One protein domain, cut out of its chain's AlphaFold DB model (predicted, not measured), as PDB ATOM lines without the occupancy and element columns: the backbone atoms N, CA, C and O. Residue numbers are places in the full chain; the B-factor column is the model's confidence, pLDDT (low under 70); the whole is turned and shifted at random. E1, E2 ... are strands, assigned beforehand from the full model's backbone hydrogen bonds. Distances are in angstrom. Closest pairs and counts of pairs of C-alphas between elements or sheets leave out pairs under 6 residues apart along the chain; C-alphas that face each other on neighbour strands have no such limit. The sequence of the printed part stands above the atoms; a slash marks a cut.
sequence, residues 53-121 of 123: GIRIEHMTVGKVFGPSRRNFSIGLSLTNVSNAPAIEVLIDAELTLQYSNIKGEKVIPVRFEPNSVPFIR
ATOM      1  N   GLY A  53      28.630 -13.554 -44.623       85.69
ATOM      2  CA  GLY A  53      28.949 -14.902 -44.185       85.69
ATOM      3  C   GLY A  53      28.523 -15.094 -42.732       85.69
ATOM      4  O   GLY A  53      28.856 -14.283 -41.869       85.69
ATOM      5  N   ILE A  54      27.808 -16.182 -42.459       87.50
ATOM      6  CA  ILE A  54      27.360 -16.557 -41.116       87.50
ATOM      7  C   ILE A  54      28.098 -17.831 -40.716       87.50
ATOM      8  O   ILE A  54      28.055 -18.833 -41.433       87.50
ATOM      9  N   ARG A  55      28.775 -17.808 -39.568       89.94
ATOM     10  CA  ARG A  55      29.432 -18.980 -38.982       89.94
ATOM     11  C   ARG A  55      28.885 -19.237 -37.587       89.94
ATOM     12  O   ARG A  55      28.815 -18.328 -36.770       89.94
ATOM     13  N   ILE A  56      28.547 -20.489 -37.307       88.69
ATOM     14  CA  ILE A  56      28.193 -20.928 -35.957       88.69
ATOM     15  C   ILE A  56      29.494 -21.184 -35.196       88.69
ATOM     16  O   ILE A  56      30.288 -22.028 -35.611       88.69
ATOM     17  N   GLU A  57      29.726 -20.456 -34.108       90.62
ATOM     18  CA  GLU A  57      30.918 -20.645 -33.275       90.62
ATOM     19  C   GLU A  57      30.693 -21.706 -32.203       90.62
ATOM     20  O   GLU A  57      31.481 -22.635 -32.051       90.62
ATOM     21  N   HIS A  58      29.606 -21.564 -31.450       89.56
ATOM     22  CA  HIS A  58      29.296 -22.449 -30.341       89.56
ATOM     23  C   HIS A  58      27.791 -22.635 -30.199       89.56
ATOM     24  O   HIS A  58      26.994 -21.741 -30.475       89.56
ATOM     25  N   MET A  59      27.413 -23.823 -29.742       88.81
ATOM     26  CA  MET A  59      26.041 -24.183 -29.420       88.81
ATOM     27  C   MET A  59      26.033 -24.729 -28.001       88.81
ATOM     28  O   MET A  59      26.678 -25.737 -27.715       88.81
ATOM     29  N   THR A  60      25.324 -24.057 -27.103       87.31
ATOM     30  CA  THR A  60      25.311 -24.416 -25.684       87.31
ATOM     31  C   THR A  60      23.889 -24.568 -25.186       87.31
ATOM     32  O   THR A  60      23.051 -23.687 -25.377       87.31
ATOM     33  N   VAL A  61      23.627 -25.672 -24.490       83.75
ATOM     34  CA  VAL A  61      22.394 -25.858 -23.727       83.75
ATOM     35  C   VAL A  61      22.657 -25.378 -22.304       83.75
ATOM     36  O   VAL A  61      23.504 -25.926 -21.599       83.75
ATOM     37  N   GLY A  62      21.959 -24.322 -21.896       79.94
ATOM     38  CA  GLY A  62      22.063 -23.754 -20.557       79.94
ATOM     39  C   GLY A  62      21.438 -24.648 -19.483       79.94
ATOM     40  O   GLY A  62      20.761 -25.640 -19.766       79.94
ATOM     41  N   LYS A  63      21.645 -24.269 -18.219       79.69
ATOM     42  CA  LYS A  63      21.022 -24.945 -17.073       79.69
ATOM     43  C   LYS A  63      19.495 -24.858 -17.159       79.69
ATOM     44  O   LYS A  63      18.945 -23.859 -17.616       79.69
ATOM     45  N   VAL A  64      18.824 -25.907 -16.690       81.94
ATOM     46  CA  VAL A  64      17.360 -25.951 -16.619       81.94
ATOM     47  C   VAL A  64      16.882 -24.931 -15.583       81.94
ATOM     48  O   VAL A  64      17.312 -24.977 -14.430       81.94
ATOM     49  N   PHE A  65      16.000 -24.017 -15.984       77.75
ATOM     50  CA  PHE A  65      15.323 -23.090 -15.079       77.75
ATOM     51  C   PHE A  65      13.947 -23.649 -14.688       77.75
ATOM     52  O   PHE A  65      13.064 -23.843 -15.528       77.75
ATOM     53  N   GLY A  66      13.738 -23.893 -13.394       80.56
ATOM     54  CA  GLY A  66      12.498 -24.492 -12.891       80.56
ATOM     55  C   GLY A  66      12.307 -25.952 -13.343       80.56
ATOM     56  O   GLY A  66      13.281 -26.620 -13.683       80.56
ATOM     57  N   PRO A  67      11.066 -26.475 -13.349       76.75
ATOM     58  CA  PRO A  67      10.824 -27.904 -13.567       76.75
ATOM     59  C   PRO A  67      11.050 -28.379 -15.013       76.75
ATOM     60  O   PRO A  67      11.232 -29.573 -15.229       76.75
ATOM     61  N   SER A  68      11.030 -27.491 -16.017       77.81
ATOM     62  CA  SER A  68      11.069 -27.924 -17.427       77.81
ATOM     63  C   SER A  68      11.589 -26.909 -18.452       77.81
ATOM     64  O   SER A  68      11.592 -27.222 -19.644       77.81
ATOM     65  N   ARG A  69      12.047 -25.708 -18.063       75.12
ATOM     66  CA  ARG A  69      12.540 -24.730 -19.052       75.12
ATOM     67  C   ARG A  69      14.018 -24.953 -19.325       75.12
ATOM     68  O   ARG A  69      14.833 -24.893 -18.412       75.12
ATOM     69  N   ARG A  70      14.355 -25.201 -20.587       75.25
ATOM     70  CA  ARG A  70      15.736 -25.292 -21.066       75.25
ATOM     71  C   ARG A  70      16.042 -24.120 -21.976       75.25
ATOM     72  O   ARG A  70      15.170 -23.645 -22.701       75.25
ATOM     73  N   ASN A  71      17.295 -23.704 -21.943       79.62
ATOM     74  CA  ASN A  71      17.789 -22.566 -22.690       79.62
ATOM     75  C   ASN A  71      18.750 -23.127 -23.732       79.62
ATOM     76  O   ASN A  71      19.608 -23.941 -23.388       79.62
ATOM     77  N   PHE A  72      18.620 -22.704 -24.981       80.62
ATOM     78  CA  PHE A  72      19.578 -23.029 -26.025       80.62
ATOM     79  C   PHE A  72      20.137 -21.726 -26.576       80.62
ATOM     80  O   PHE A  72      19.376 -20.817 -26.902       80.62
ATOM     81  N   SER A  73      21.458 -21.629 -26.623       82.75
ATOM     82  CA  SER A  73      22.174 -20.449 -27.092       82.75
ATOM     83  C   SER A  73      23.082 -20.853 -28.241       82.75
ATOM     84  O   SER A  73      23.814 -21.841 -28.141       82.75
ATOM     85  N   ILE A  74      23.020 -20.081 -29.323       83.50
ATOM     86  CA  ILE A  74      23.859 -20.239 -30.508       83.50
ATOM     87  C   ILE A  74      24.675 -18.956 -30.648       83.50
ATOM     88  O   ILE A  74      24.107 -17.875 -30.791       83.50
ATOM     89  N   GLY A  75      25.997 -19.078 -30.590       85.81
ATOM     90  CA  GLY A  75      26.911 -17.997 -30.931       85.81
ATOM     91  C   GLY A  75      27.098 -17.933 -32.442       85.81
ATOM     92  O   GLY A  75      27.528 -18.917 -33.051       85.81
ATOM     93  N   LEU A  76      26.776 -16.786 -33.040       85.81
ATOM     94  CA  LEU A  76      26.960 -16.521 -34.465       85.81
ATOM     95  C   LEU A  76      28.086 -15.502 -34.657       85.81
ATOM     96  O   LEU A  76      28.044 -14.416 -34.081       85.81
ATOM     97  N   SER A  77      29.052 -15.834 -35.506       87.69
ATOM     98  CA  SER A  77      30.019 -14.887 -36.053       87.69
ATOM     99  C   SER A  77      29.555 -14.459 -37.439       87.69
ATOM    100  O   SER A  77      29.343 -15.295 -38.321       87.69
ATOM    101  N   LEU A  78      29.426 -13.150 -37.634       86.81
ATOM    102  CA  LEU A  78      29.051 -12.544 -38.905       86.81
ATOM    103  C   LEU A  78      30.285 -11.900 -39.528       86.81
ATOM    104  O   LEU A  78      30.995 -11.135 -38.874       86.81
ATOM    105  N   THR A  79      30.535 -12.187 -40.797       88.00
ATOM    106  CA  THR A  79      31.645 -11.598 -41.549       88.00
ATOM    107  C   THR A  79      31.107 -11.032 -42.846       88.00
ATOM    108  O   THR A  79      30.424 -11.727 -43.590       88.00
ATOM    109  N   ASN A  80      31.395  -9.765 -43.126       86.44
ATOM    110  CA  ASN A  80      30.993  -9.139 -44.374       86.44
ATOM    111  C   ASN A  80      32.088  -9.339 -45.425       86.44
ATOM    112  O   ASN A  80      33.093  -8.639 -45.402       86.44
ATOM    113  N   VAL A  81      31.849 -10.277 -46.341       83.62
ATOM    114  CA  VAL A  81      32.784 -10.663 -47.414       83.62
ATOM    115  C   VAL A  81      32.610  -9.827 -48.686       83.62
ATOM    116  O   VAL A  81      33.133 -10.176 -49.744       83.62
ATOM    117  N   SER A  82      31.814  -8.758 -48.626       76.56
ATOM    118  CA  SER A  82      31.548  -7.904 -49.782       76.56
ATOM    119  C   SER A  82      32.479  -6.701 -49.868       76.56
ATOM    120  O   SER A  82      33.225  -6.370 -48.950       76.56
ATOM    121  N   ASN A  83      32.387  -6.003 -50.995       75.44
ATOM    122  CA  ASN A  83      33.116  -4.773 -51.278       75.44
ATOM    123  C   ASN A  83      32.499  -3.523 -50.625       75.44
ATOM    124  O   ASN A  83      32.888  -2.410 -50.982       75.44
ATOM    125  N   ALA A  84      31.529  -3.691 -49.724       76.31
ATOM    126  CA  ALA A  84      30.782  -2.588 -49.149       76.31
ATOM    127  C   ALA A  84      30.278  -2.876 -47.735       76.31
ATOM    128  O   ALA A  84      30.044  -4.030 -47.390       76.31
ATOM    129  N   PRO A  85      30.078  -1.854 -46.890       77.50
ATOM    130  CA  PRO A  85      29.573  -2.060 -45.539       77.50
ATOM    131  C   PRO A  85      28.123  -2.558 -45.535       77.50
ATOM    132  O   PRO A  85      27.297  -2.101 -46.323       77.50
ATOM    133  N   ALA A  86      27.803  -3.431 -44.581       81.81
ATOM    134  CA  ALA A  86      26.426  -3.782 -44.262       81.81
ATOM    135  C   ALA A  86      25.961  -2.948 -43.065       81.81
ATOM    136  O   ALA A  86      26.644  -2.887 -42.037       81.81
ATOM    137  N   ILE A  87      24.817  -2.292 -43.221       80.75
ATOM    138  CA  ILE A  87      24.212  -1.388 -42.240       80.75
ATOM    139  C   ILE A  87      22.879  -2.010 -41.818       80.75
ATOM    140  O   ILE A  87      22.194  -2.572 -42.668       80.75
ATOM    141  N   GLU A  88      22.537  -1.923 -40.529       79.00
ATOM    142  CA  GLU A  88      21.257  -2.421 -39.984       79.00
ATOM    143  C   GLU A  88      20.972  -3.894 -40.331       79.00
ATOM    144  O   GLU A  88      19.920  -4.259 -40.856       79.00
ATOM    145  N   VAL A  89      21.928  -4.774 -40.031       79.75
ATOM    146  CA  VAL A  89      21.753  -6.210 -40.268       79.75
ATOM    147  C   VAL A  89      20.832  -6.785 -39.194       79.75
ATOM    148  O   VAL A  89      21.204  -6.848 -38.022       79.75
ATOM    149  N   LEU A  90      19.643  -7.222 -39.605       82.88
ATOM    150  CA  LEU A  90      18.682  -7.914 -38.748       82.88
ATOM    151  C   LEU A  90      18.933  -9.419 -38.782       82.88
ATOM    152  O   LEU A  90      18.997 -10.027 -39.852       82.88
ATOM    153  N   ILE A  91      19.057 -10.017 -37.601       80.19
ATOM    154  CA  ILE A  91      19.236 -11.459 -37.445       80.19
ATOM    155  C   ILE A  91      17.958 -12.036 -36.856       80.19
ATOM    156  O   ILE A  91      17.584 -11.699 -35.731       80.19
ATOM    157  N   ASP A  92      17.338 -12.936 -37.610       80.75
ATOM    158  CA  ASP A  92      16.217 -13.755 -37.168       80.75
ATOM    159  C   ASP A  92      16.592 -15.238 -37.275       80.75
ATOM    160  O   ASP A  92      17.405 -15.630 -38.120       80.75
ATOM    161  N   ALA A  93      16.052 -16.058 -36.380       76.50
ATOM    162  CA  ALA A  93      16.386 -17.468 -36.292       76.50
ATOM    163  C   ALA A  93      15.173 -18.316 -35.903       76.50
ATOM    164  O   ALA A  93      14.404 -17.998 -34.994       76.50
ATOM    165  N   GLU A  94      15.073 -19.479 -36.538       80.94
ATOM    166  CA  GLU A  94      14.061 -20.486 -36.248       80.94
ATOM    167  C   GLU A  94      14.731 -21.818 -35.913       80.94
ATOM    168  O   GLU A  94      15.722 -22.217 -36.529       80.94
ATOM    169  N   LEU A  95      14.176 -22.534 -34.933       78.50
ATOM    170  CA  LEU A  95      14.625 -23.875 -34.578       78.50
ATOM    171  C   LEU A  95      13.614 -24.903 -35.084       78.50
ATOM    172  O   LEU A  95      12.498 -24.985 -34.573       78.50
ATOM    173  N   THR A  96      14.009 -25.736 -36.048       84.56
ATOM    174  CA  THR A  96      13.198 -26.877 -36.496       84.56
ATOM    175  C   THR A  96      13.601 -28.160 -35.770       84.56
ATOM    176  O   THR A  96      14.728 -28.643 -35.888       84.56
ATOM    177  N   LEU A  97      12.659 -28.750 -35.038       81.25
ATOM    178  CA  LEU A  97      12.806 -30.034 -34.365       81.25
ATOM    179  C   LEU A  97      12.568 -31.183 -35.355       81.25
ATOM    180  O   LEU A  97      11.491 -31.308 -35.937       81.25
ATOM    181  N   GLN A  98      13.568 -32.051 -35.531       80.38
ATOM    182  CA  GLN A  98      13.461 -33.177 -36.469       80.38
ATOM    183  C   GLN A  98      12.657 -34.362 -35.910       80.38
ATOM    184  O   GLN A  98      11.878 -34.976 -36.637       80.38
ATOM    185  N   TYR A  99      12.820 -34.670 -34.619       82.56
ATOM    186  CA  TYR A  99      12.319 -35.912 -34.006       82.56
ATOM    187  C   TYR A  99      11.287 -35.701 -32.894       82.56
ATOM    188  O   TYR A  99      10.804 -36.664 -32.306       82.56
ATOM    189  N   SER A 100      10.955 -34.453 -32.579       80.38
ATOM    190  CA  SER A 100      10.010 -34.110 -31.520       80.38
ATOM    191  C   SER A 100       9.098 -32.975 -31.960       80.38
ATOM    192  O   SER A 100       9.389 -32.242 -32.903       80.38
ATOM    193  N   ASN A 101       7.965 -32.849 -31.279       81.06
ATOM    194  CA  ASN A 101       7.093 -31.693 -31.380       81.06
ATOM    195  C   ASN A 101       6.896 -31.095 -29.987       81.06
ATOM    196  O   ASN A 101       6.952 -31.788 -28.968       81.06
ATOM    197  N   ILE A 102       6.664 -29.791 -29.937       74.25
ATOM    198  CA  ILE A 102       6.239 -29.112 -28.719       74.25
ATOM    199  C   ILE A 102       4.839 -28.587 -28.994       74.25
ATOM    200  O   ILE A 102       4.653 -27.738 -29.853       74.25
ATOM    201  N   LYS A 103       3.836 -29.124 -28.288       75.56
ATOM    202  CA  LYS A 103       2.419 -28.741 -28.456       75.56
ATOM    203  C   LYS A 103       1.900 -28.861 -29.904       75.56
ATOM    204  O   LYS A 103       1.053 -28.084 -30.320       75.56
ATOM    205  N   GLY A 104       2.398 -29.839 -30.661       79.12
ATOM    206  CA  GLY A 104       2.016 -30.050 -32.064       79.12
ATOM    207  C   GLY A 104       2.843 -29.254 -33.080       79.12
ATOM    208  O   GLY A 104       2.775 -29.560 -34.266       79.12
ATOM    209  N   GLU A 105       3.687 -28.323 -32.636       76.25
ATOM    210  CA  GLU A 105       4.565 -27.535 -33.504       76.25
ATOM    211  C   GLU A 105       5.966 -28.161 -33.585       76.25
ATOM    212  O   GLU A 105       6.527 -28.620 -32.583       76.25
ATOM    213  N   LYS A 106       6.532 -28.199 -34.797       82.50
ATOM    214  CA  LYS A 106       7.918 -28.637 -35.051       82.50
ATOM    215  C   LYS A 106       8.896 -27.474 -35.173       82.50
ATOM    216  O   LYS A 106      10.093 -27.678 -35.019       82.50
ATOM    217  N   VAL A 107       8.400 -26.279 -35.475       80.62
ATOM    218  CA  VAL A 107       9.213 -25.072 -35.621       80.62
ATOM    219  C   VAL A 107       8.966 -24.203 -34.405       80.62
ATOM    220  O   VAL A 107       7.821 -23.918 -34.070       80.62
ATOM    221  N   ILE A 108      10.040 -23.827 -33.725       76.44
ATOM    222  CA  ILE A 108       9.995 -22.925 -32.583       76.44
ATOM    223  C   ILE A 108      10.682 -21.634 -33.023       76.44
ATOM    224  O   ILE A 108      11.899 -21.658 -33.238       76.44
ATOM    225  N   PRO A 109       9.946 -20.518 -33.155       71.69
ATOM    226  CA  PRO A 109      10.572 -19.233 -33.419       71.69
ATOM    227  C   PRO A 109      11.402 -18.822 -32.201       71.69
ATOM    228  O   PRO A 109      10.991 -19.033 -31.048       71.69
ATOM    229  N   VAL A 110      12.574 -18.234 -32.432       71.31
ATOM    230  CA  VAL A 110      13.352 -17.638 -31.346       71.31
ATOM    231  C   VAL A 110      12.555 -16.443 -30.822       71.31
ATOM    232  O   VAL A 110      12.390 -15.435 -31.487       71.31
ATOM    233  N   ARG A 111      12.002 -16.570 -29.610       60.81
ATOM    234  CA  ARG A 111      11.096 -15.578 -28.992       60.81
ATOM    235  C   ARG A 111      11.756 -14.241 -28.605       60.81
ATOM    236  O   ARG A 111      11.139 -13.474 -27.870       60.81
ATOM    237  N   PHE A 112      12.986 -13.975 -29.031       57.03
ATOM    238  CA  PHE A 112      13.675 -12.720 -28.742       57.03
ATOM    239  C   PHE A 112      13.667 -11.836 -29.984       57.03
ATOM    240  O   PHE A 112      13.755 -12.342 -31.096       57.03
ATOM    241  N   GLU A 113      13.508 -10.530 -29.764       60.22
ATOM    242  CA  GLU A 113      13.496  -9.508 -30.811       60.22
ATOM    243  C   GLU A 113      14.676  -9.702 -31.777       60.22
ATOM    244  O   GLU A 113      15.762 -10.089 -31.320       60.22
ATOM    245  N   PRO A 114      14.487  -9.443 -33.087       65.19
ATOM    246  CA  PRO A 114      15.561  -9.539 -34.063       65.19
ATOM    247  C   PRO A 114      16.777  -8.777 -33.551       65.19
ATOM    248  O   PRO A 114      16.689  -7.587 -33.234       65.19
ATOM    249  N   ASN A 115      17.909  -9.464 -33.435       72.50
ATOM    250  CA  ASN A 115      19.110  -8.799 -32.962       72.50
ATOM    251  C   ASN A 115      19.631  -7.923 -34.105       72.50
ATOM    252  O   ASN A 115      19.910  -8.430 -35.195       72.50
ATOM    253  N   SER A 116      19.705  -6.614 -33.868       78.19
ATOM    254  CA  SER A 116      20.174  -5.649 -34.857       78.19
ATOM    255  C   SER A 116      21.662  -5.401 -34.665       78.19
ATOM    256  O   SER A 116      22.100  -4.895 -33.628       78.19
ATOM    257  N   VAL A 117      22.448  -5.746 -35.681       79.44
ATOM    258  CA  VAL A 117      23.858  -5.378 -35.751       79.44
ATOM    259  C   VAL A 117      23.952  -4.077 -36.546       79.44
ATOM    260  O   VAL A 117      23.701  -4.078 -37.754       79.44
ATOM    261  N   PRO A 118      24.321  -2.953 -35.903       77.88
ATOM    262  CA  PRO A 118      24.233  -1.638 -36.532       77.88
ATOM    263  C   PRO A 118      25.174  -1.508 -37.730       77.88
ATOM    264  O   PRO A 118      24.868  -0.799 -38.686       77.88
ATOM    265  N   PHE A 119      26.326  -2.185 -37.683       80.94
ATOM    266  CA  PHE A 119      27.348  -2.052 -38.707       80.94
ATOM    267  C   PHE A 119      28.292  -3.254 -38.760       80.94
ATOM    268  O   PHE A 119      28.880  -3.631 -37.744       80.94
ATOM    269  N   ILE A 120      28.508  -3.795 -39.961       80.25
ATOM    270  CA  ILE A 120      29.544  -4.797 -40.237       80.25
ATOM    271  C   ILE A 120      30.488  -4.239 -41.306       80.25
ATOM    272  O   ILE A 120      30.114  -4.066 -42.472       80.25
ATOM    273  N   ARG A 121      31.730  -3.948 -40.894       77.69
ATOM    274  CA  ARG A 121      32.803  -3.464 -41.780       77.69
ATOM    275  C   ARG A 121      33.058  -4.457 -42.908       77.69
ATOM    276  O   ARG A 121      33.073  -5.654 -42.656       77.69
TER     277      ARG A 121
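Overview. This is residues 53 to 121 of the 123 residues of an uncharacterized protein of marine sediment metagenome (UniProt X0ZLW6). Two narrow two-stranded ribbons meet at one end and spread apart toward free loops: the hairpin E1-E2, and a longer path in which E3 with E6 leads to the hairpin E4-E5. With 69 residues printed, six strands, E1 to E6 in chain order, make three antiparallel pairs; the class is all strand. The whole is loose, radius of gyration of the C-alphas 15.3 A, spanning 47 by 24 by 20 A.

Arrangement. E1, residues 53 to 61, and E2, residues 72 to 80, form an antiparallel hairpin; N 55 and O 77 are 2.9 A apart, within hydrogen-bond range. E3, residues 86 to 91, runs on into E4, residues 94 to 96, at 41 degrees. E4 and E5, residues 107 to 109, form a hairpin, N 108 to O 95 2.8 A. E6, residues 115 to 120, is antiparallel to E3, N 117 to O 89 2.9 A. The closest C-alphas of E2 and E6, Asn 80 and Ile 120, are 6.2 A apart. E2 is apart from E4 and E5.

Along the chain. E1, 24.1 A long, begins at C-alpha 53 (28.949, -14.902, -44.185). E2 measures 25.7 A, E3 12.5 A, E4 6.5 A and E5 6.4 A. E6, 13.3 A, ends at C-alpha 120 (29.544, -4.797, -40.237).

Size, cuts and confidence. The farthest C-alphas, Pro 67 and Asn 83, are 49.5 A apart. The printed part has no cut and no long link. Residues 64 to 69 and 99 to 104 stand free. Residues 111 to 114 have pLDDT under 70.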